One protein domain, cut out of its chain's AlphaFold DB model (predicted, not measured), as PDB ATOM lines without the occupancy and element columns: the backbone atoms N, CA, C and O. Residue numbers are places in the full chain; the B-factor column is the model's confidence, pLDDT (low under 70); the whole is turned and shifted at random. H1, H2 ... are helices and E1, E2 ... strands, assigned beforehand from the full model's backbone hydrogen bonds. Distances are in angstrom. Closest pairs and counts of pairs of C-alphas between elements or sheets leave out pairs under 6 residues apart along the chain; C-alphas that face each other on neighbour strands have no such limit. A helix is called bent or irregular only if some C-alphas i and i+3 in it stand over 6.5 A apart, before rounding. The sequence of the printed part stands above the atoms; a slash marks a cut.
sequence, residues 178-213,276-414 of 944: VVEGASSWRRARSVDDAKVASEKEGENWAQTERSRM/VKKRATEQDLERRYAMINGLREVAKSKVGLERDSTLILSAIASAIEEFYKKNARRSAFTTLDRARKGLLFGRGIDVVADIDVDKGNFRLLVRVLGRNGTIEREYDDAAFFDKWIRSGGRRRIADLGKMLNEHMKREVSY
ATOM      1  N   VAL A 178     372.332 383.865 322.312       69.50
ATOM      2  CA  VAL A 178     372.018 383.702 320.876       69.50
ATOM      3  C   VAL A 178     372.935 384.560 320.008       69.50
ATOM      4  O   VAL A 178     373.435 384.091 318.985       69.50
ATOM      5  N   VAL A 179     373.178 385.812 320.404       75.44
ATOM      6  CA  VAL A 179     374.043 386.730 319.654       75.44
ATOM      7  C   VAL A 179     375.516 386.318 319.764       75.44
ATOM      8  O   VAL A 179     376.229 386.376 318.760       75.44
ATOM      9  N   GLU A 180     375.981 385.832 320.921       76.94
ATOM     10  CA  GLU A 180     377.331 385.268 321.072       76.94
ATOM     11  C   GLU A 180     377.488 383.964 320.275       76.94
ATOM     12  O   GLU A 180     378.471 383.816 319.540       76.94
ATOM     13  N   GLY A 181     376.494 383.069 320.334       78.69
ATOM     14  CA  GLY A 181     376.425 381.844 319.537       78.69
ATOM     15  C   GLY A 181     376.522 382.131 318.037       78.69
ATOM     16  O   GLY A 181     377.461 381.667 317.386       78.69
ATOM     17  N   ALA A 182     375.642 382.985 317.504       78.94
ATOM     18  CA  ALA A 182     375.667 383.426 316.107       78.94
ATOM     19  C   ALA A 182     377.005 384.082 315.721       78.94
ATOM     20  O   ALA A 182     377.583 383.780 314.674       78.94
ATOM     21  N   SER A 183     377.552 384.927 316.600       79.75
ATOM     22  CA  SER A 183     378.856 385.566 316.402       79.75
ATOM     23  C   SER A 183     380.020 384.572 316.448       79.75
ATOM     24  O   SER A 183     381.066 384.841 315.859       79.75
ATOM     25  N   SER A 184     379.897 383.437 317.144       81.50
ATOM     26  CA  SER A 184     380.887 382.349 317.118       81.50
ATOM     27  C   SER A 184     380.815 381.551 315.815       81.50
ATOM     28  O   SER A 184     381.841 381.364 315.160       81.50
ATOM     29  N   TRP A 185     379.603 381.201 315.379       86.19
ATOM     30  CA  TRP A 185     379.337 380.483 314.134       86.19
ATOM     31  C   TRP A 185     379.835 381.265 312.906       86.19
ATOM     32  O   TRP A 185     380.591 380.736 312.091       86.19
ATOM     33  N   ARG A 186     379.525 382.568 312.827       81.44
ATOM     34  CA  ARG A 186     379.974 383.447 311.732       81.44
ATOM     35  C   ARG A 186     381.503 383.566 311.669       81.44
ATOM     36  O   ARG A 186     382.078 383.558 310.581       81.44
ATOM     37  N   ARG A 187     382.178 383.617 312.828       79.62
ATOM     38  CA  ARG A 187     383.653 383.584 312.912       79.62
ATOM     39  C   ARG A 187     384.228 382.256 312.417       79.62
ATOM     40  O   ARG A 187     385.236 382.276 311.719       79.62
ATOM     41  N   ALA A 188     383.595 381.125 312.735       78.50
ATOM     42  CA  ALA A 188     384.046 379.807 312.283       78.50
ATOM     43  C   ALA A 188     383.975 379.647 310.750       78.50
ATOM     44  O   ALA A 188     384.866 379.036 310.166       78.50
ATOM     45  N   ARG A 189     382.991 380.267 310.075       74.88
ATOM     46  CA  ARG A 189     382.891 380.284 308.596       74.88
ATOM     47  C   ARG A 189     383.834 381.285 307.896       74.88
ATOM     48  O   ARG A 189     383.757 381.446 306.680       74.88
ATOM     49  N   SER A 190     384.740 381.940 308.633       62.72
ATOM     50  CA  SER A 190     385.824 382.787 308.098       62.72
ATOM     51  C   SER A 190     385.371 383.904 307.134       62.72
ATOM     52  O   SER A 190     386.038 384.187 306.134       62.72
ATOM     53  N   VAL A 191     384.236 384.560 307.410       63.16
ATOM     54  CA  VAL A 191     383.772 385.713 306.618       63.16
ATOM     55  C   VAL A 191     384.397 387.010 307.146       63.16
ATOM     56  O   VAL A 191     383.880 387.650 308.062       63.16
ATOM     57  N   ASP A 192     385.534 387.400 306.568       52.69
ATOM     58  CA  ASP A 192     386.265 388.615 306.946       52.69
ATOM     59  C   ASP A 192     385.553 389.904 306.486       52.69
ATOM     60  O   ASP A 192     385.704 390.346 305.343       52.69
ATOM     61  N   ASP A 193     384.894 390.605 307.420       50.34
ATOM     62  CA  ASP A 193     384.366 391.975 307.221       50.34
ATOM     63  C   ASP A 193     385.455 392.964 306.698       50.34
ATOM     64  O   ASP A 193     385.131 394.026 306.162       50.34
ATOM     65  N   ALA A 194     386.749 392.625 306.821       42.50
ATOM     66  CA  ALA A 194     387.888 393.442 306.399       42.50
ATOM     67  C   ALA A 194     388.089 393.545 304.870       42.50
ATOM     68  O   ALA A 194     388.557 394.587 304.410       42.50
ATOM     69  N   LYS A 195     387.735 392.518 304.077       43.94
ATOM     70  CA  LYS A 195     387.810 392.592 302.598       43.94
ATOM     71  C   LYS A 195     386.671 393.415 302.000       43.94
ATOM     72  O   LYS A 195     386.889 394.221 301.097       43.94
ATOM     73  N   VAL A 196     385.469 393.260 302.556       41.53
ATOM     74  CA  VAL A 196     384.233 393.894 302.065       41.53
ATOM     75  C   VAL A 196     384.341 395.427 302.043       41.53
ATOM     76  O   VAL A 196     383.751 396.090 301.193       41.53
ATOM     77  N   ALA A 197     385.151 396.015 302.932       34.03
ATOM     78  CA  ALA A 197     385.407 397.454 302.967       34.03
ATOM     79  C   ALA A 197     386.086 398.010 301.694       34.03
ATOM     80  O   ALA A 197     385.928 399.195 301.407       34.03
ATOM     81  N   SER A 198     386.814 397.180 300.937       40.09
ATOM     82  CA  SER A 198     387.460 397.556 299.667       40.09
ATOM     83  C   SER A 198     386.632 397.258 298.410       40.09
ATOM     84  O   SER A 198     387.007 397.711 297.335       40.09
ATOM     85  N   GLU A 199     385.512 396.533 298.512       44.00
ATOM     86  CA  GLU A 199     384.795 396.000 297.337       44.00
ATOM     87  C   GLU A 199     383.466 396.707 297.017       44.00
ATOM     88  O   GLU A 199     382.764 396.319 296.085       44.00
ATOM     89  N   LYS A 200     383.149 397.820 297.695       40.25
ATOM     90  CA  LYS A 200     381.969 398.654 297.373       40.25
ATOM     91  C   LYS A 200     381.978 399.272 295.968       40.25
ATOM     92  O   LYS A 200     380.938 399.702 295.486       40.25
ATOM     93  N   GLU A 201     383.123 399.287 295.291       38.75
ATOM     94  CA  GLU A 201     383.220 399.665 293.873       38.75
ATOM     95  C   GLU A 201     382.754 398.527 292.931       38.75
ATOM     96  O   GLU A 201     382.384 398.778 291.784       38.75
ATOM     97  N   GLY A 202     382.711 397.277 293.413       42.12
ATOM     98  CA  GLY A 202     382.335 396.082 292.647       42.12
ATOM     99  C   GLY A 202     380.828 395.811 292.551       42.12
ATOM    100  O   GLY A 202     380.389 395.185 291.582       42.12
ATOM    101  N   GLU A 203     380.020 396.321 293.490       43.66
ATOM    102  CA  GLU A 203     378.551 396.167 293.499       43.66
ATOM    103  C   GLU A 203     377.924 396.648 292.171       43.66
ATOM    104  O   GLU A 203     377.055 395.987 291.597       43.66
ATOM    105  N   ASN A 204     378.440 397.758 291.629       42.88
ATOM    106  CA  ASN A 204     377.987 398.354 290.370       42.88
ATOM    107  C   ASN A 204     378.367 397.497 289.141       42.88
ATOM    108  O   ASN A 204     377.577 397.348 288.203       42.88
ATOM    109  N   TRP A 205     379.540 396.848 289.159       43.59
ATOM    110  CA  TRP A 205     379.946 395.910 288.102       43.59
ATOM    111  C   TRP A 205     379.060 394.658 288.081       43.59
ATOM    112  O   TRP A 205     378.609 394.248 287.015       43.59
ATOM    113  N   ALA A 206     378.744 394.076 289.243       39.78
ATOM    114  CA  ALA A 206     377.961 392.837 289.332       39.78
ATOM    115  C   ALA A 206     376.489 392.990 288.888       39.78
ATOM    116  O   ALA A 206     375.856 392.005 288.483       39.78
ATOM    117  N   GLN A 207     375.942 394.210 288.946       47.00
ATOM    118  CA  GLN A 207     374.656 394.552 288.329       47.00
ATOM    119  C   GLN A 207     374.815 394.840 286.830       47.00
ATOM    120  O   GLN A 207     374.101 394.245 286.023       47.00
ATOM    121  N   THR A 208     375.793 395.671 286.450       50.12
ATOM    122  CA  THR A 208     376.070 396.045 285.051       50.12
ATOM    123  C   THR A 208     376.326 394.824 284.168       50.12
ATOM    124  O   THR A 208     375.694 394.675 283.124       50.12
ATOM    125  N   GLU A 209     377.195 393.907 284.597       45.28
ATOM    126  CA  GLU A 209     377.575 392.735 283.802       45.28
ATOM    127  C   GLU A 209     376.438 391.704 283.718       45.28
ATOM    128  O   GLU A 209     376.286 391.029 282.703       45.28
ATOM    129  N   ARG A 210     375.544 391.638 284.716       45.75
ATOM    130  CA  ARG A 210     374.303 390.859 284.578       45.75
ATOM    131  C   ARG A 210     373.313 391.501 283.622       45.75
ATOM    132  O   ARG A 210     372.733 390.787 282.812       45.75
ATOM    133  N   SER A 211     373.143 392.821 283.669       50.84
ATOM    134  CA  SER A 211     372.341 393.560 282.688       50.84
ATOM    135  C   SER A 211     372.923 393.483 281.272       50.84
ATOM    136  O   SER A 211     372.171 393.604 280.309       50.84
ATOM    137  N   ARG A 212     374.233 393.251 281.143       48.59
ATOM    138  CA  ARG A 212     374.917 392.944 279.885       48.59
ATOM    139  C   ARG A 212     374.625 391.517 279.423       48.59
ATOM    140  O   ARG A 212     374.005 391.345 278.385       48.59
ATOM    141  N   MET A 213     374.942 390.503 280.226       42.62
ATOM    142  CA  MET A 213     374.748 389.099 279.839       42.62
ATOM    143  C   MET A 213     373.269 388.720 279.631       42.62
ATOM    144  O   MET A 213     372.974 387.843 278.824       42.62
ATOM    145  N   VAL A 276     368.059 410.174 307.531       37.22
ATOM    146  CA  VAL A 276     368.364 409.023 306.654       37.22
ATOM    147  C   VAL A 276     369.236 408.007 307.397       37.22
ATOM    148  O   VAL A 276     368.930 406.818 307.382       37.22
ATOM    149  N   LYS A 277     370.266 408.464 308.129       40.22
ATOM    150  CA  LYS A 277     371.102 407.568 308.947       40.22
ATOM    151  C   LYS A 277     370.309 406.862 310.052       40.22
ATOM    152  O   LYS A 277     370.527 405.675 310.256       40.22
ATOM    153  N   LYS A 278     369.374 407.557 310.716       49.59
ATOM    154  CA  LYS A 278     368.450 406.936 311.684       49.59
ATOM    155  C   LYS A 278     367.598 405.845 311.042       49.59
ATOM    156  O   LYS A 278     367.584 404.746 311.572       49.59
ATOM    157  N   ARG A 279     366.937 406.126 309.911       46.25
ATOM    158  CA  ARG A 279     366.063 405.153 309.230       46.25
ATOM    159  C   ARG A 279     366.804 403.888 308.803       46.25
ATOM    160  O   ARG A 279     366.253 402.807 308.940       46.25
ATOM    161  N   ALA A 280     368.052 404.012 308.344       49.88
ATOM    162  CA  ALA A 280     368.897 402.846 308.084       49.88
ATOM    163  C   ALA A 280     369.108 402.025 309.370       49.88
ATOM    164  O   ALA A 280     368.736 400.860 309.417       49.88
ATOM    165  N   THR A 281     369.569 402.660 310.458       61.88
ATOM    166  CA  THR A 281     369.751 401.970 311.751       61.88
ATOM    167  C   THR A 281     368.454 401.450 312.383       61.88
ATOM    168  O   THR A 281     368.515 400.580 313.240       61.88
ATOM    169  N   GLU A 282     367.295 401.978 311.991       65.69
ATOM    170  CA  GLU A 282     365.964 401.544 312.428       65.69
ATOM    171  C   GLU A 282     365.554 400.261 311.683       65.69
ATOM    172  O   GLU A 282     365.213 399.273 312.324       65.69
ATOM    173  N   GLN A 283     365.736 400.214 310.358       68.88
ATOM    174  CA  GLN A 283     365.510 399.011 309.542       68.88
ATOM    175  C   GLN A 283     366.504 397.878 309.846       68.88
ATOM    176  O   GLN A 283     366.128 396.706 309.851       68.88
ATOM    177  N   ASP A 284     367.767 398.200 310.132       70.50
ATOM    178  CA  ASP A 284     368.762 397.203 310.549       70.50
ATOM    179  C   ASP A 284     368.422 396.621 311.939       70.50
ATOM    180  O   ASP A 284     368.588 395.423 312.176       70.50
ATOM    181  N   LEU A 285     367.850 397.437 312.836       68.25
ATOM    182  CA  LEU A 285     367.349 396.994 314.141       68.25
ATOM    183  C   LEU A 285     366.086 396.121 314.011       68.25
ATOM    184  O   LEU A 285     365.982 395.099 314.689       68.25
ATOM    185  N   GLU A 286     365.152 396.471 313.121       73.56
ATOM    186  CA  GLU A 286     363.986 395.636 312.786       73.56
ATOM    187  C   GLU A 286     364.415 394.258 312.260       73.56
ATOM    188  O   GLU A 286     363.894 393.233 312.708       73.56
ATOM    189  N   ARG A 287     365.413 394.209 311.364       77.81
ATOM    190  CA  ARG A 287     365.989 392.954 310.850       77.81
ATOM    191  C   ARG A 287     366.644 392.124 311.950       77.81
ATOM    192  O   ARG A 287     366.373 390.927 312.026       77.81
ATOM    193  N   ARG A 288     367.450 392.745 312.821       78.62
ATOM    194  CA  ARG A 288     368.033 392.093 314.008       78.62
ATOM    195  C   ARG A 288     366.945 391.441 314.862       78.62
ATOM    196  O   ARG A 288     367.034 390.249 315.144       78.62
ATOM    197  N   TYR A 289     365.899 392.184 315.235       74.19
ATOM    198  CA  TYR A 289     364.808 391.630 316.043       74.19
ATOM    199  C   TYR A 289     364.052 390.507 315.324       74.19
ATOM    200  O   TYR A 289     363.716 389.509 315.958       74.19
ATOM    201  N   ALA A 290     363.827 390.613 314.011       78.12
ATOM    202  CA  ALA A 290     363.209 389.544 313.229       78.12
ATOM    203  C   ALA A 290     364.067 388.261 313.204       78.12
ATOM    204  O   ALA A 290     363.527 387.171 313.389       78.12
ATOM    205  N   MET A 291     365.392 388.380 313.042       82.94
ATOM    206  CA  MET A 291     366.320 387.241 313.101       82.94
ATOM    207  C   MET A 291     366.342 386.596 314.493       82.94
ATOM    208  O   MET A 291     366.184 385.382 314.602       82.94
ATOM    209  N   ILE A 292     366.493 387.394 315.554       80.19
ATOM    210  CA  ILE A 292     366.565 386.905 316.942       80.19
ATOM    211  C   ILE A 292     365.257 386.214 317.349       80.19
ATOM    212  O   ILE A 292     365.293 385.102 317.876       80.19
ATOM    213  N   ASN A 293     364.102 386.821 317.057       79.69
ATOM    214  CA  ASN A 293     362.804 386.212 317.348       79.69
ATOM    215  C   ASN A 293     362.578 384.939 316.515       79.69
ATOM    216  O   ASN A 293     362.128 383.936 317.061       79.69
ATOM    217  N   GLY A 294     362.951 384.935 315.230       83.19
ATOM    218  CA  GLY A 294     362.861 383.745 314.377       83.19
ATOM    219  C   GLY A 294     363.686 382.569 314.911       83.19
ATOM    220  O   GLY A 294     363.157 381.470 315.065       83.19
ATOM    221  N   LEU A 295     364.953 382.807 315.271       83.88
ATOM    222  CA  LEU A 295     365.816 381.794 315.892       83.88
ATOM    223  C   LEU A 295     365.249 381.298 317.231       83.88
ATOM    224  O   LEU A 295     365.306 380.101 317.511       83.88
ATOM    225  N   ARG A 296     364.670 382.194 318.042       80.88
ATOM    226  CA  ARG A 296     364.069 381.855 319.340       80.88
ATOM    227  C   ARG A 296     362.819 380.984 319.206       80.88
ATOM    228  O   ARG A 296     362.700 380.017 319.953       80.88
ATOM    229  N   GLU A 297     361.914 381.273 318.270       82.31
ATOM    230  CA  GLU A 297     360.728 380.429 318.052       82.31
ATOM    231  C   GLU A 297     361.094 379.059 317.461       82.31
ATOM    232  O   GLU A 297     360.553 378.045 317.905       82.31
ATOM    233  N   VAL A 298     362.076 378.988 316.550       82.94
ATOM    234  CA  VAL A 298     362.609 377.698 316.073       82.94
ATOM    235  C   VAL A 298     363.189 376.899 317.243       82.94
ATOM    236  O   VAL A 298     362.776 375.761 317.458       82.94
ATOM    237  N   ALA A 299     364.068 377.491 318.057       80.81
ATOM    238  CA  ALA A 299     364.690 376.798 319.186       80.81
ATOM    239  C   ALA A 299     363.689 376.373 320.279       80.81
ATOM    240  O   ALA A 299     363.846 375.304 320.868       80.81
ATOM    241  N   LYS A 300     362.625 377.156 320.526       78.38
ATOM    242  CA  LYS A 300     361.506 376.753 321.401       78.38
ATOM    243  C   LYS A 300     360.806 375.491 320.892       78.38
ATOM    244  O   LYS A 300     360.566 374.580 321.679       78.38
ATOM    245  N   SER A 301     360.503 375.435 319.590       79.56
ATOM    246  CA  SER A 301     359.777 374.319 318.953       79.56
ATOM    247  C   SER A 301     360.563 372.999 318.899       79.56
ATOM    248  O   SER A 301     360.016 371.959 318.541       79.56
ATOM    249  N   LYS A 302     361.856 373.054 319.226       79.06
ATOM    250  CA  LYS A 302     362.842 371.988 319.045       79.06
ATOM    251  C   LYS A 302     363.295 371.392 320.377       79.06
ATOM    252  O   LYS A 302     362.991 371.942 321.437       79.06
ATOM    253  N   VAL A 303     363.994 370.254 320.353       73.56
ATOM    254  CA  VAL A 303     364.416 369.506 321.559       73.56
ATOM    255  C   VAL A 303     365.875 369.045 321.438       73.56
ATOM    256  O   VAL A 303     366.364 368.770 320.347       73.56
ATOM    257  N   GLY A 304     366.589 368.970 322.567       76.06
ATOM    258  CA  GLY A 304     367.973 368.487 322.608       76.06
ATOM    259  C   GLY A 304     368.928 369.350 321.777       76.06
ATOM    260  O   GLY A 304     368.875 370.580 321.845       76.06
ATOM    261  N   LEU A 305     369.789 368.699 320.987       77.44
ATOM    262  CA  LEU A 305     370.752 369.358 320.095       77.44
ATOM    263  C   LEU A 305     370.080 370.270 319.056       77.44
ATOM    264  O   LEU A 305     370.652 371.299 318.707       77.44
ATOM    265  N   GLU A 306     368.844 369.982 318.631       76.25
ATOM    266  CA  GLU A 306     368.113 370.831 317.679       76.25
ATOM    267  C   GLU A 306     367.815 372.255 318.209       76.25
ATOM    268  O   GLU A 306     367.373 373.111 317.445       76.25
ATOM    269  N   ARG A 307     368.032 372.530 319.507       80.19
ATOM    270  CA  ARG A 307     367.893 373.874 320.104       80.19
ATOM    271  C   ARG A 307     369.105 374.783 319.900       80.19
ATOM    272  O   ARG A 307     369.010 375.979 320.167       80.19
ATOM    273  N   ASP A 308     370.253 374.243 319.502       81.69
ATOM    274  CA  ASP A 308     371.499 375.002 319.390       81.69
ATOM    275  C   ASP A 308     371.416 376.029 318.248       81.69
ATOM    276  O   ASP A 308     371.332 375.680 317.070       81.69
ATOM    277  N   SER A 309     371.487 377.320 318.592       82.00
ATOM    278  CA  SER A 309     371.444 378.414 317.613       82.00
ATOM    279  C   SER A 309     372.558 378.337 316.559       82.00
ATOM    280  O   SER A 309     372.354 378.794 315.435       82.00
ATOM    281  N   THR A 310     373.702 377.713 316.869       85.00
ATOM    282  CA  THR A 310     374.794 377.501 315.907       85.00
ATOM    283  C   THR A 310     374.482 376.387 314.910       85.00
ATOM    284  O   THR A 310     374.801 376.539 313.733       85.00
ATOM    285  N   LEU A 311     373.799 375.315 315.340       85.19
ATOM    286  CA  LEU A 311     373.270 374.279 314.442       85.19
ATOM    287  C   LEU A 311     372.172 374.850 313.543       85.19
ATOM    288  O   LEU A 311     372.226 374.678 312.329       85.19
ATOM    289  N   ILE A 312     371.228 375.595 314.128       87.38
ATOM    290  CA  ILE A 312     370.127 376.225 313.392       87.38
ATOM    291  C   ILE A 312     370.671 377.173 312.310       87.38
ATOM    292  O   ILE A 312     370.228 377.110 311.165       87.38
ATOM    293  N   LEU A 313     371.662 378.015 312.629       89.12
ATOM    294  CA  LEU A 313     372.290 378.910 311.648       89.12
ATOM    295  C   LEU A 313     373.093 378.161 310.575       89.12
ATOM    296  O   LEU A 313     373.042 378.556 309.411       89.12
ATOM    297  N   SER A 314     373.778 377.072 310.937       89.06
ATOM    298  CA  SER A 314     374.484 376.216 309.976       89.06
ATOM    299  C   SER A 314     373.510 375.597 308.971       89.06
ATOM    300  O   SER A 314     373.664 375.784 307.765       89.06
ATOM    301  N   ALA A 315     372.430 374.984 309.461       90.62
ATOM    302  CA  ALA A 315     371.387 374.391 308.631       90.62
ATOM    303  C   ALA A 315     370.670 375.423 307.740       90.62
ATOM    304  O   ALA A 315     370.428 375.150 306.565       90.62
ATOM    305  N   ILE A 316     370.372 376.623 308.260       91.81
ATOM    306  CA  ILE A 316     369.794 377.726 307.470       91.81
ATOM    307  C   ILE A 316     370.739 378.152 306.345       91.81
ATOM    308  O   ILE A 316     370.295 378.302 305.206       91.81
ATOM    309  N   ALA A 317     372.027 378.341 306.635       91.94
ATOM    310  CA  ALA A 317     372.989 378.781 305.635       91.94
ATOM    311  C   ALA A 317     373.211 377.718 304.547       91.94
ATOM    312  O   ALA A 317     373.067 378.032 303.366       91.94
ATOM    313  N   SER A 318     373.455 376.462 304.931       91.00
ATOM    314  CA  SER A 318     373.640 375.343 303.996       91.00
ATOM    315  C   SER A 318     372.402 375.110 303.118       91.00
ATOM    316  O   SER A 318     372.531 374.965 301.899       91.00
ATOM    317  N   ALA A 319     371.191 375.180 303.689       92.75
ATOM    318  CA  ALA A 319     369.949 375.073 302.924       92.75
ATOM    319  C   ALA A 319     369.757 376.241 301.940       92.75
ATOM    320  O   ALA A 319     369.361 376.010 300.798       92.75
ATOM    321  N   ILE A 320     370.065 377.485 302.335       93.06
ATOM    322  CA  ILE A 320     370.021 378.654 301.437       93.06
ATOM    323  C   ILE A 320     371.035 378.503 300.297       93.06
ATOM    324  O   ILE A 320     370.684 378.722 299.135       93.06
ATOM    325  N   GLU A 321     372.273 378.118 300.611       92.00
ATOM    326  CA  GLU A 321     373.360 377.937 299.645       92.00
ATOM    327  C   GLU A 321     373.009 376.875 298.603       92.00
ATOM    328  O   GLU A 321     373.139 377.124 297.403       92.00
ATOM    329  N   GLU A 322     372.520 375.712 299.031       91.06
ATOM    330  CA  GLU A 322     372.159 374.626 298.125       91.06
ATOM    331  C   GLU A 322     370.878 374.928 297.329       91.06
ATOM    332  O   GLU A 322     370.852 374.729 296.112       91.06
ATOM    333  N   PHE A 323     369.838 375.482 297.967       91.88
ATOM    334  CA  PHE A 323     368.601 375.884 297.288       91.88
ATOM    335  C   PHE A 323     368.872 376.931 296.199       91.88
ATOM    336  O   PHE A 323     368.319 376.854 295.100       91.88
ATOM    337  N   TYR A 324     369.766 377.886 296.469       91.06
ATOM    338  CA  TYR A 324     370.231 378.865 295.490       91.06
ATOM    339  C   TYR A 324     371.071 378.221 294.374       91.06
ATOM    340  O   TYR A 324     370.791 378.477 293.200       91.06
ATOM    341  N   LYS A 325     372.042 377.350 294.706       89.12
ATOM    342  CA  LYS A 325     372.869 376.614 293.725       89.12
ATOM    343  C   LYS A 325     371.996 375.783 292.763       89.12
ATOM    344  O   LYS A 325     372.213 375.846 291.555       89.12
ATOM    345  N   LYS A 326     370.980 375.066 293.270       88.19
ATOM    346  CA  LYS A 326     370.071 374.207 292.479       88.19
ATOM    347  C   LYS A 326     369.009 374.985 291.686       88.19
ATOM    348  O   LYS A 326     368.817 374.726 290.498       88.19
ATOM    349  N   ASN A 327     368.299 375.926 292.316       86.56
ATOM    350  CA  ASN A 327     367.031 376.442 291.772       86.56
ATOM    351  C   ASN A 327     367.108 377.849 291.155       86.56
ATOM    352  O   ASN A 327     366.233 378.218 290.362       86.56
ATOM    353  N   ALA A 328     368.121 378.658 291.479       85.56
ATOM    354  CA  ALA A 328     368.160 380.076 291.108       85.56
ATOM    355  C   ALA A 328     368.670 380.318 289.670       85.56
ATOM    356  O   ALA A 328     369.693 380.960 289.438       85.56
ATOM    357  N   ARG A 329     367.934 379.830 288.664       73.62
ATOM    358  CA  ARG A 329     368.221 380.072 287.236       73.62
ATOM    359  C   ARG A 329     368.281 381.593 286.959       73.62
ATOM    360  O   ARG A 329     367.280 382.278 287.156       73.62
ATOM    361  N   ARG A 330     369.431 382.094 286.461       79.00
ATOM    362  CA  ARG A 330     369.837 383.523 286.289       79.00
ATOM    363  C   ARG A 330     370.496 384.196 287.515       79.00
ATOM    364  O   ARG A 330     370.735 385.403 287.485       79.00
ATOM    365  N   SER A 331     370.836 383.448 288.564       83.12
ATOM    366  CA  SER A 331     371.678 383.939 289.666       83.12
ATOM    367  C   SER A 331     373.128 384.194 289.244       83.12
ATOM    368  O   SER A 331     373.582 383.646 288.235       83.12
ATOM    369  N   ALA A 332     373.878 384.961 290.049       79.19
ATOM    370  CA  ALA A 332     375.313 385.164 289.837       79.19
ATOM    371  C   ALA A 332     376.088 383.832 289.761       79.19
ATOM    372  O   ALA A 332     376.942 383.676 288.887       79.19
ATOM    373  N   PHE A 333     375.724 382.838 290.583       83.50
ATOM    374  CA  PHE A 333     376.272 381.480 290.498       83.50
ATOM    375  C   PHE A 333     376.027 380.831 289.126       83.50
ATOM    376  O   PHE A 333     376.984 380.426 288.474       83.50
ATOM    377  N   THR A 334     374.784 380.802 288.620       81.94
ATOM    378  CA  THR A 334     374.504 380.176 287.305       81.94
ATOM    379  C   THR A 334     375.124 380.922 286.118       81.94
ATOM    380  O   THR A 334     375.295 380.345 285.044       81.94
ATOM    381  N   THR A 335     375.450 382.205 286.274       83.31
ATOM    382  CA  THR A 335     376.199 382.971 285.269       83.31
ATOM    383  C   THR A 335     377.682 382.600 285.292       83.31
ATOM    384  O   THR A 335     378.264 382.319 284.244       83.31
ATOM    385  N   LEU A 336     378.287 382.528 286.481       83.19
ATOM    386  CA  LEU A 336     379.696 382.169 286.640       83.19
ATOM    387  C   LEU A 336     379.967 380.695 286.305       83.19
ATOM    388  O   LEU A 336     380.991 380.408 285.693       83.19
ATOM    389  N   ASP A 337     379.060 379.768 286.625       81.69
ATOM    390  CA  ASP A 337     379.245 378.340 286.322       81.69
ATOM    391  C   ASP A 337     379.163 378.037 284.814       81.69
ATOM    392  O   ASP A 337     379.953 377.251 284.292       81.69
ATOM    393  N   ARG A 338     378.343 378.777 284.053       81.06
ATOM    394  CA  ARG A 338     378.443 378.767 282.580       81.06
ATOM    395  C   ARG A 338     379.816 379.260 282.108       81.06
ATOM    396  O   ARG A 338     380.437 378.619 281.265       81.06
ATOM    397  N   ALA A 339     380.333 380.349 282.687       77.31
ATOM    398  CA  ALA A 339     381.667 380.868 282.366       77.31
ATOM    399  C   ALA A 339     382.824 379.946 282.826       77.31
ATOM    400  O   ALA A 339     383.930 380.026 282.281       77.31
ATOM    401  N   ARG A 340     382.577 379.036 283.780       74.25
ATOM    402  CA  ARG A 340     383.516 378.003 284.257       74.25
ATOM    403  C   ARG A 340     383.892 376.991 283.183       74.25
ATOM    404  O   ARG A 340     385.041 376.564 283.148       74.25
ATOM    405  N   LYS A 341     382.964 376.685 282.271       66.31
ATOM    406  CA  LYS A 341     383.214 375.831 281.097       66.31
ATOM    407  C   LYS A 341     384.053 376.515 280.001       66.31
ATOM    408  O   LYS A 341     384.398 375.869 279.022       66.31
ATOM    409  N   GLY A 342     384.401 377.797 280.168       68.19
ATOM    410  CA  GLY A 342     385.250 378.564 279.251       68.19
ATOM    411  C   GLY A 342     386.325 379.373 279.983       68.19
ATOM    412  O   GLY A 342     387.319 378.830 280.458       68.19
ATOM    413  N   LEU A 343     386.140 380.694 280.080       61.84
ATOM    414  CA  LEU A 343     387.155 381.648 280.559       61.84
ATOM    415  C   LEU A 343     387.672 381.383 281.992       61.84
ATOM    416  O   LEU A 343     388.771 381.818 282.345       61.84
ATOM    417  N   LEU A 344     386.903 380.678 282.828       61.03
ATOM    418  CA  LEU A 344     387.275 380.337 284.206       61.03
ATOM    419  C   LEU A 344     387.731 378.867 284.367       61.03
ATOM    420  O   LEU A 344     387.674 378.332 285.473       61.03
ATOM    421  N   PHE A 345     388.215 378.215 283.301       65.00
ATOM    422  CA  PHE A 345     388.676 376.821 283.338       65.00
ATOM    423  C   PHE A 345     389.718 376.548 284.445       65.00
ATOM    424  O   PHE A 345     390.727 377.252 284.588       65.00
ATOM    425  N   GLY A 346     389.473 375.502 285.239       67.44
ATOM    426  CA  GLY A 346     390.299 375.139 286.394       67.44
ATOM    427  C   GLY A 346     390.138 376.044 287.625       67.44
ATOM    428  O   GLY A 346     390.984 375.994 288.514       67.44
ATOM    429  N   ARG A 347     389.092 376.882 287.694       75.94
ATOM    430  CA  ARG A 347     388.684 377.594 288.919       75.94
ATOM    431  C   ARG A 347     387.524 376.892 289.623       75.94
ATOM    432  O   ARG A 347     386.695 376.225 288.994       75.94
ATOM    433  N   GLY A 348     387.460 377.076 290.938       80.44
ATOM    434  CA  GLY A 348     386.289 376.739 291.741       80.44
ATOM    435  C   GLY A 348     385.281 377.887 291.755       80.44
ATOM    436  O   GLY A 348     385.646 379.051 291.578       80.44
ATOM    437  N   ILE A 349     384.015 377.560 291.993       84.75
ATOM    438  CA  ILE A 349     382.983 378.532 292.358       84.75
ATOM    439  C   ILE A 349     382.312 378.001 293.613       84.75
ATOM    440  O   ILE A 349     381.924 376.835 293.653       84.75
ATOM    441  N   ASP A 350     382.173 378.861 294.609       86.38
ATOM    442  CA  ASP A 350     381.448 378.570 295.838       86.38
ATOM    443  C   ASP A 350     380.377 379.643 296.095       86.38
ATOM    444  O   ASP A 350     380.373 380.703 295.466       86.38
ATOM    445  N   VAL A 351     379.439 379.358 296.992       88.75
ATOM    446  CA  VAL A 351     378.446 380.313 297.488       88.75
ATOM    447  C   VAL A 351     378.346 380.139 298.992       88.75
ATOM    448  O   VAL A 351     378.111 379.019 299.438       88.75
ATOM    449  N   VAL A 352     378.475 381.241 299.730       90.25
ATOM    450  CA  VAL A 352     378.388 381.289 301.192       90.25
ATOM    451  C   VAL A 352     377.313 382.288 301.615       90.25
ATOM    452  O   VAL A 352     377.373 383.468 301.268       90.25
ATOM    453  N   ALA A 353     376.335 381.820 302.385       91.56
ATOM    454  CA  ALA A 353     375.361 382.644 303.083       91.56
ATOM    455  C   ALA A 353     375.976 383.166 304.392       91.56
ATOM    456  O   ALA A 353     376.339 382.398 305.289       91.56
ATOM    457  N   ASP A 354     376.098 384.487 304.492       89.12
ATOM    458  CA  ASP A 354     376.658 385.196 305.639       89.12
ATOM    459  C   ASP A 354     375.520 385.835 306.445       89.12
ATOM    460  O   ASP A 354     374.780 386.676 305.927       89.12
ATOM    461  N   ILE A 355     375.359 385.412 307.703       89.44
ATOM    462  CA  ILE A 355     374.252 385.817 308.581       89.44
ATOM    463  C   ILE A 355     374.831 386.537 309.804       89.44
ATOM    464  O   ILE A 355     375.414 385.922 310.696       89.44
ATOM    465  N   ASP A 356     374.663 387.855 309.848       86.75
ATOM    466  CA  ASP A 356     375.141 388.728 310.916       86.75
ATOM    467  C   ASP A 356     373.975 389.133 311.825       86.75
ATOM    468  O   ASP A 356     373.346 390.180 311.646       86.75
ATOM    469  N   VAL A 357     373.675 388.270 312.799       83.25
ATOM    470  CA  VAL A 357     372.557 388.450 313.742       83.25
ATOM    471  C   VAL A 357     372.752 389.682 314.639       83.25
ATOM    472  O   VAL A 357     371.768 390.334 314.981       83.25
ATOM    473  N   ASP A 358     373.992 390.062 314.973       78.31
ATOM    474  CA  ASP A 358     374.262 391.260 315.785       78.31
ATOM    475  C   ASP A 358     373.929 392.548 315.016       78.31
ATOM    476  O   ASP A 358     373.251 393.435 315.547       78.31
ATOM    477  N   LYS A 359     374.343 392.639 313.744       78.31
ATOM    478  CA  LYS A 359     374.072 393.811 312.896       78.31
ATOM    479  C   LYS A 359     372.760 393.723 312.101       78.31
ATOM    480  O   LYS A 359     372.491 394.637 311.327       78.31
ATOM    481  N   GLY A 360     371.989 392.639 312.214       79.75
ATOM    482  CA  GLY A 360     370.771 392.399 311.421       79.75
ATOM    483  C   GLY A 360     371.013 392.262 309.909       79.75
ATOM    484  O   GLY A 360     370.114 392.537 309.115       79.75
ATOM    485  N   ASN A 361     372.227 391.890 309.493       84.69
ATOM    486  CA  ASN A 361     372.641 391.870 308.088       84.69
ATOM    487  C   ASN A 361     372.676 390.444 307.514       84.69
ATOM    488  O   ASN A 361     373.007 389.484 308.202       84.69
ATOM    489  N   PHE A 362     372.360 390.319 306.224       87.25
ATOM    490  CA  PHE A 362     372.428 389.074 305.459       87.25
ATOM    491  C   PHE A 362     373.108 389.342 304.114       87.25
ATOM    492  O   PHE A 362     372.750 390.311 303.442       87.25
ATOM    493  N   ARG A 363     374.055 388.484 303.722       87.75
ATOM    494  CA  ARG A 363     374.696 388.489 302.396       87.75
ATOM    495  C   ARG A 363     374.703 387.091 301.792       87.75
ATOM    496  O   ARG A 363     374.707 386.098 302.519       87.75
ATOM    497  N   LEU A 364     374.773 387.010 300.465       89.44
ATOM    498  CA  LEU A 364     374.900 385.747 299.739       89.44
ATOM    499  C   LEU A 364     376.088 385.837 298.780       89.44
ATOM    500  O   LEU A 364     375.945 386.237 297.628       89.44
ATOM    501  N   LEU A 365     377.275 385.517 299.293       88.81
ATOM    502  CA  LEU A 365     378.552 385.742 298.624       88.81
ATOM    503  C   LEU A 365     378.857 384.606 297.645       88.81
ATOM    504  O   LEU A 365     379.214 383.505 298.059       88.81
ATOM    505  N   VAL A 366     378.771 384.877 296.343       87.12
ATOM    506  CA  VAL A 366     379.289 383.984 295.299       87.12
ATOM    507  C   VAL A 366     380.781 384.251 295.117       87.12
ATOM    508  O   VAL A 366     381.192 385.362 294.781       87.12
ATOM    509  N   ARG A 367     381.599 383.226 295.352       87.00
ATOM    510  CA  ARG A 367     383.062 383.301 295.418       87.00
ATOM    511  C   ARG A 367     383.683 382.615 294.212       87.00
ATOM    512  O   ARG A 367     383.393 381.453 293.947       87.00
ATOM    513  N   VAL A 368     384.583 383.304 293.514       83.88
ATOM    514  CA  VAL A 368     385.445 382.683 292.497       83.88
ATOM    515  C   VAL A 368     386.756 382.286 293.164       83.88
ATOM    516  O   VAL A 368     387.498 383.141 293.649       83.88
ATOM    517  N   LEU A 369     387.038 380.985 293.194       84.81
ATOM    518  CA  LEU A 369     388.228 380.415 293.816       84.81
ATOM    519  C   LEU A 369     389.298 380.146 292.755       84.81
ATOM    520  O   LEU A 369     389.064 379.425 291.781       84.81
ATOM    521  N   GLY A 370     390.486 380.709 292.958       80.75
ATOM    522  CA  GLY A 370     391.668 380.389 292.164       80.75
ATOM    523  C   GLY A 370     392.131 378.945 292.367       80.75
ATOM    524  O   GLY A 370     391.684 378.252 293.283       80.75
ATOM    525  N   ARG A 371     393.084 378.496 291.541       75.94
ATOM    526  CA  ARG A 371     393.618 377.113 291.554       75.94
ATOM    527  C   ARG A 371     394.150 376.649 292.917       75.94
ATOM    528  O   ARG A 371     394.185 375.455 293.179       75.94
ATOM    529  N   ASN A 372     394.525 377.588 293.784       76.44
ATOM    530  CA  ASN A 372     395.087 377.333 295.110       76.44
ATOM    531  C   ASN A 372     394.030 377.443 296.235       76.44
ATOM    532  O   ASN A 372     394.392 377.652 297.389       76.44
ATOM    533  N   GLY A 373     392.730 377.423 295.910       76.06
ATOM    534  CA  GLY A 373     391.628 377.630 296.866       76.06
ATOM    535  C   GLY A 373     391.447 379.081 297.342       76.06
ATOM    536  O   GLY A 373     390.494 379.396 298.047       76.06
ATOM    537  N   THR A 374     392.333 379.996 296.944       82.62
ATOM    538  CA  THR A 374     392.277 381.414 297.313       82.62
ATOM    539  C   THR A 374     391.120 382.134 296.624       82.62
ATOM    540  O   THR A 374     391.017 382.092 295.398       82.62
ATOM    541  N   ILE A 375     390.306 382.862 297.391       83.12
ATOM    542  CA  ILE A 375     389.240 383.734 296.870       83.12
ATOM    543  C   ILE A 375     389.857 384.834 295.986       83.12
ATOM    544  O   ILE A 375     390.531 385.730 296.501       83.12
ATOM    545  N   GLU A 376     389.614 384.762 294.672       81.75
ATOM    546  CA  GLU A 376     390.039 385.761 293.677       81.75
ATOM    547  C   GLU A 376     389.030 386.911 293.536       81.75
ATOM    548  O   GLU A 376     389.441 388.032 293.242       81.75
ATOM    549  N   ARG A 377     387.725 386.634 293.700       79.75
ATOM    550  CA  ARG A 377     386.619 387.610 293.619       79.75
ATOM    551  C   ARG A 377     385.436 387.170 294.479       79.75
ATOM    552  O   ARG A 377     385.154 385.970 294.537       79.75
ATOM    553  N   GLU A 378     384.713 388.125 295.056       83.50
ATOM    554  CA  GLU A 378     383.429 387.913 295.736       83.50
ATOM    555  C   GLU A 378     382.327 388.753 295.065       83.50
ATOM    556  O   GLU A 378     382.583 389.834 294.535       83.50
ATOM    557  N   TYR A 379     381.094 388.243 295.065       84.88
ATOM    558  CA  TYR A 379     379.912 388.931 294.545       84.88
ATOM    559  C   TYR A 379     378.727 388.693 295.484       84.88
ATOM    560  O   TYR A 379     378.280 387.555 295.614       84.88
ATOM    561  N   ASP A 380     378.198 389.735 296.126       88.25
ATOM    562  CA  ASP A 380     376.982 389.604 296.939       88.25
ATOM    563  C   ASP A 380     375.736 389.548 296.042       88.25
ATOM    564  O   ASP A 380     375.503 390.436 295.216       88.25
ATOM    565  N   ASP A 381     374.937 388.493 296.200       88.06
ATOM    566  CA  ASP A 381     373.698 388.271 295.459       88.06
ATOM    567  C   ASP A 381     372.426 388.326 296.324       88.06
ATOM    568  O   ASP A 381     371.335 387.986 295.855       88.06
ATOM    569  N   ALA A 382     372.523 388.789 297.577       86.19
ATOM    570  CA  ALA A 382     371.392 388.843 298.506       86.19
ATOM    571  C   ALA A 382     370.195 389.656 297.974       86.19
ATOM    572  O   ALA A 382     369.045 389.252 298.151       86.19
ATOM    573  N   ALA A 383     370.441 390.763 297.263       84.56
ATOM    574  CA  ALA A 383     369.383 391.598 296.686       84.56
ATOM    575  C   ALA A 383     368.611 390.904 295.543       84.56
ATOM    576  O   ALA A 383     367.403 391.110 295.389       84.56
ATOM    577  N   PHE A 384     369.280 390.057 294.753       87.38
ATOM    578  CA  PHE A 384     368.608 389.197 293.775       87.38
ATOM    579  C   PHE A 384     367.852 388.075 294.483       87.38
ATOM    580  O   PHE A 384     366.699 387.827 294.140       87.38
ATOM    581  N   PHE A 385     368.474 387.426 295.475       87.62
ATOM    582  CA  PHE A 385     367.874 386.325 296.226       87.62
ATOM    583  C   PHE A 385     366.573 386.745 296.917       87.62
ATOM    584  O   PHE A 385     365.556 386.087 296.719       87.62
ATOM    585  N   ASP A 386     366.555 387.874 297.631       86.56
ATOM    586  CA  ASP A 386     365.350 388.414 298.272       86.56
ATOM    587  C   ASP A 386     364.214 388.648 297.257       86.56
ATOM    588  O   ASP A 386     363.115 388.100 297.395       86.56
ATOM    589  N   LYS A 387     364.499 389.380 296.169       87.50
ATOM    590  CA  LYS A 387     363.534 389.632 295.088       87.50
ATOM    591  C   LYS A 387     363.051 388.329 294.440       87.50
ATOM    592  O   LYS A 387     361.866 388.195 294.124       87.50
ATOM    593  N   TRP A 388     363.946 387.362 294.248       88.62
ATOM    594  CA  TRP A 388     363.649 386.068 293.645       88.62
ATOM    595  C   TRP A 388     362.782 385.193 294.561       88.62
ATOM    596  O   TRP A 388     361.763 384.685 294.091       88.62
ATOM    597  N   ILE A 389     363.083 385.079 295.856       88.06
ATOM    598  CA  ILE A 389     362.226 384.387 296.831       88.06
ATOM    599  C   ILE A 389     360.834 385.028 296.857       88.06
ATOM    600  O   ILE A 389     359.847 384.327 296.623       88.06
ATOM    601  N   ARG A 390     360.740 386.359 297.008       87.19
ATOM    602  CA  ARG A 390     359.454 387.086 296.998       87.19
ATOM    603  C   ARG A 390     358.653 386.833 295.717       87.19
ATOM    604  O   ARG A 390     357.462 386.552 295.797       87.19
ATOM    605  N   SER A 391     359.303 386.844 294.548       87.62
ATOM    606  CA  SER A 391     358.654 386.557 293.255       87.62
ATOM    607  C   SER A 391     358.136 385.118 293.104       87.62
ATOM    608  O   SER A 391     357.290 384.864 292.253       87.62
ATOM    609  N   GLY A 392     358.647 384.168 293.896       82.81
ATOM    610  CA  GLY A 392     358.195 382.771 293.899       82.81
ATOM    611  C   GLY A 392     357.094 382.479 294.918       82.81
ATOM    612  O   GLY A 392     356.580 381.358 294.950       82.81
ATOM    613  N   GLY A 393     356.753 383.466 295.752       85.12
ATOM    614  CA  GLY A 393     355.724 383.369 296.777       85.12
ATOM    615  C   GLY A 393     355.899 382.160 297.700       85.12
ATOM    616  O   GLY A 393     357.010 381.743 298.031       85.12
ATOM    617  N   ARG A 394     354.768 381.575 298.107       86.94
ATOM    618  CA  ARG A 394     354.721 380.476 299.084       86.94
ATOM    619  C   ARG A 394     355.473 379.217 298.634       86.94
ATOM    620  O   ARG A 394     356.020 378.536 299.490       86.94
ATOM    621  N   ARG A 395     355.541 378.920 297.326       89.25
ATOM    622  CA  ARG A 395     356.150 377.675 296.818       89.25
ATOM    623  C   ARG A 395     357.652 377.618 297.110       89.25
ATOM    624  O   ARG A 395     358.085 376.714 297.809       89.25
ATOM    625  N   ARG A 396     358.421 378.645 296.711       89.69
ATOM    626  CA  ARG A 396     359.874 378.697 296.995       89.69
ATOM    627  C   ARG A 396     360.190 378.703 298.494       89.69
ATOM    628  O   ARG A 396     361.218 378.168 298.886       89.69
ATOM    629  N   ILE A 397     359.313 379.282 299.318       88.38
ATOM    630  CA  ILE A 397     359.458 379.287 300.782       88.38
ATOM    631  C   ILE A 397     359.212 377.885 301.363       88.38
ATOM    632  O   ILE A 397     359.980 377.444 302.210       88.38
ATOM    633  N   ALA A 398     358.193 377.163 300.885       89.69
ATOM    634  CA  ALA A 398     357.927 375.785 301.298       89.69
ATOM    635  C   ALA A 398     359.043 374.820 300.859       89.69
ATOM    636  O   ALA A 398     359.478 373.989 301.653       89.69
ATOM    637  N   ASP A 399     359.546 374.967 299.630       90.56
ATOM    638  CA  ASP A 399     360.632 374.137 299.095       90.56
ATOM    639  C   ASP A 399     361.955 374.378 299.859       90.56
ATOM    640  O   ASP A 399     362.618 373.423 300.260       90.56
ATOM    641  N   LEU A 400     362.295 375.639 300.165       91.31
ATOM    642  CA  LEU A 400     363.417 375.984 301.053       91.31
ATOM    643  C   LEU A 400     363.205 375.457 302.485       91.31
ATOM    644  O   LEU A 400     364.154 375.016 303.127       91.31
ATOM    645  N   GLY A 401     361.964 375.462 302.981       90.50
ATOM    646  CA  GLY A 401     361.601 374.910 304.288       90.50
ATOM    647  C   GLY A 401     361.783 373.390 304.391       90.50
ATOM    648  O   GLY A 401     362.143 372.896 305.459       90.50
ATOM    649  N   LYS A 402     361.599 372.639 303.297       89.38
ATOM    650  CA  LYS A 402     361.939 371.204 303.242       89.38
ATOM    651  C   LYS A 402     363.448 370.998 303.366       89.38
ATOM    652  O   LYS A 402     363.887 370.339 304.305       89.38
ATOM    653  N   MET A 403     364.227 371.677 302.519       91.00
ATOM    654  CA  MET A 403     365.692 371.608 302.557       91.00
ATOM    655  C   MET A 403     366.265 372.049 303.911       91.00
ATOM    656  O   MET A 403     367.210 371.440 304.403       91.00
ATOM    657  N   LEU A 404     365.671 373.048 304.574       90.94
ATOM    658  CA  LEU A 404     366.052 373.429 305.937       90.94
ATOM    659  C   LEU A 404     365.885 372.273 306.935       90.94
ATOM    660  O   LEU A 404     366.762 372.067 307.765       90.94
ATOM    661  N   ASN A 405     364.795 371.504 306.864       88.25
ATOM    662  CA  ASN A 405     364.589 370.358 307.757       88.25
ATOM    663  C   ASN A 405     365.557 369.198 307.456       88.25
ATOM    664  O   ASN A 405     366.018 368.533 308.383       88.25
ATOM    665  N   GLU A 406     365.896 368.977 306.185       87.00
ATOM    666  CA  GLU A 406     366.900 367.992 305.753       87.00
ATOM    667  C   GLU A 406     368.303 368.366 306.263       87.00
ATOM    668  O   GLU A 406     368.974 367.552 306.902       87.00
ATOM    669  N   HIS A 407     368.716 369.624 306.072       89.69
ATOM    670  CA  HIS A 407     369.979 370.156 306.599       89.69
ATOM    671  C   HIS A 407     370.011 370.178 308.129       89.69
ATOM    672  O   HIS A 407     371.024 369.804 308.708       89.69
ATOM    673  N   MET A 408     368.904 370.519 308.801       88.50
ATOM    674  CA  MET A 408     368.816 370.474 310.267       88.50
ATOM    675  C   MET A 408     369.119 369.069 310.787       88.50
ATOM    676  O   MET A 408     369.972 368.909 311.654       88.50
ATOM    677  N   LYS A 409     368.480 368.042 310.210       86.12
ATOM    678  CA  LYS A 409     368.726 366.638 310.565       86.12
ATOM    679  C   LYS A 409     370.179 366.224 310.305       86.12
ATOM    680  O   LYS A 409     370.769 365.551 311.144       86.12
ATOM    681  N   ARG A 410     370.774 366.658 309.186       87.06
ATOM    682  CA  ARG A 410     372.174 366.358 308.829       87.06
ATOM    683  C   ARG A 410     373.179 366.977 309.810       87.06
ATOM    684  O   ARG A 410     374.073 366.280 310.282       87.06
ATOM    685  N   GLU A 411     373.018 368.259 310.133       86.94
ATOM    686  CA  GLU A 411     373.903 369.000 311.042       86.94
ATOM    687  C   GLU A 411     373.750 368.519 312.497       86.94
ATOM    688  O   GLU A 411     374.745 368.291 313.190       86.94
ATOM    689  N   VAL A 412     372.508 368.306 312.953       87.94
ATOM    690  CA  VAL A 412     372.204 367.755 314.286       87.94
ATOM    691  C   VAL A 412     372.784 366.353 314.422       87.94
ATOM    692  O   VAL A 412     373.460 366.083 315.413       87.94
ATOM    693  N   SER A 413     372.605 365.489 313.415       87.19
ATOM    694  CA  SER A 413     373.178 364.146 313.454       87.19
ATOM    695  C   SER A 413     374.700 364.158 313.499       87.19
ATOM    696  O   SER A 413     375.268 363.283 314.141       87.19
ATOM    697  N   TYR A 414     375.359 365.104 312.828       86.69
ATOM    698  CA  TYR A 414     376.817 365.198 312.837       86.69
ATOM    699  C   TYR A 414     377.361 365.555 314.230       86.69
ATOM    700  O   TYR A 414     378.223 364.845 314.751       86.69
TER     701      TYR A 414
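AT A GLANCE: This is residues 178 to 213 and 276 to 414 of the 944 residues of the protein "Putative transcriptional termination/an (ISS)" of Bathycoccus prasinos (UniProt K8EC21). A small, twisted sheet of three strands has the helix H6 packed slantwise over one face, and the second arm of the bent helix H8, H8b, crosses H6 on the side away from the sheet. H7 lies over E2 on the same face, H8a is on that face too but beside the strands, and the long helix H4 makes a corner with H6, where residues 295 to 299 of H4 meet residues 309 to 312 of H6. The printed part has 175 residues, with eight named helices and three named strands in the order H1 to H7, E1 to E3, H8, and is mostly helix. The sheet, in the order E1, E2, E3, is antiparallel. The whole is compact, with a radius of gyration of the C-alphas of 16.9 A and spans of 48 by 43 by 35 A.

IN THESE COORDINATES: H1, residues 178 to 188, begins at C-alpha 178 (372.018, 383.702, 320.876). H2 is residues 193 to 196 and H3 residues 202 to 213. H4, residues 276 to 301, is 37.8 A long, from C-alpha 276 at (368.364, 409.023, 306.654). H5, residues 304 to 307, precedes H6, residues 309 to 327, 26.3 A, and H7, residues 332 to 340. E1, residues 348 to 356, is 25.2 A long, E2, residues 361 to 369, 24.0 A, and E3, residues 375 to 380, 13.6 A. H8, residues 382 to 414, was assigned as one helix by its hydrogen bonds but is bent: C-alphas 391 and 394 are 9.3 A apart. Its arms are H8a, residues 382 to 391, and H8b, residues 394 to 414, 30.2 A, ending at (376.817, 365.198, 312.837).

HOW THE PARTS SIT: E1, E2 and E3 form a meander, each strand the antiparallel neighbour of the one before, through two hairpins. N 352 and O 365 are 2.9 A apart, and N 366 and O 379 2.8 A, both within hydrogen-bond range. H6, the hub, lies over E1 at a height over the sheet of 6.7 A. H6 and H8b touch, closest at the C-alphas of Ala 315 and His 407, 4.9 A, at a steep tilt of 51 degrees, opposite ways. H6 touches H1 with residues 309 to 314 alone; the closest C-alphas, of Trp 185 and Thr 310, are 5.7 A apart. H7 runs along the strands on the same face as H6. H3 only grazes the sheet, and H2 is apart from H4. Every O i to N i+4 pair is within hydrogen-bond range in H1, H4, H6, H8a and H8b; H3 has 7 of 8 and H7 4 of 5.

THE WHOLE: The C-alphas of Arg 212 and Gly 304, the two farthest apart, are 49.7 A apart. Residues 214 to 275 are not printed, and C-alphas 213 and 276 are 34.0 A apart across this cut. Of the links printed whole, none is long. Mean pLDDT of the printed part is 76.6, with residues 190 to 213 among those under 70.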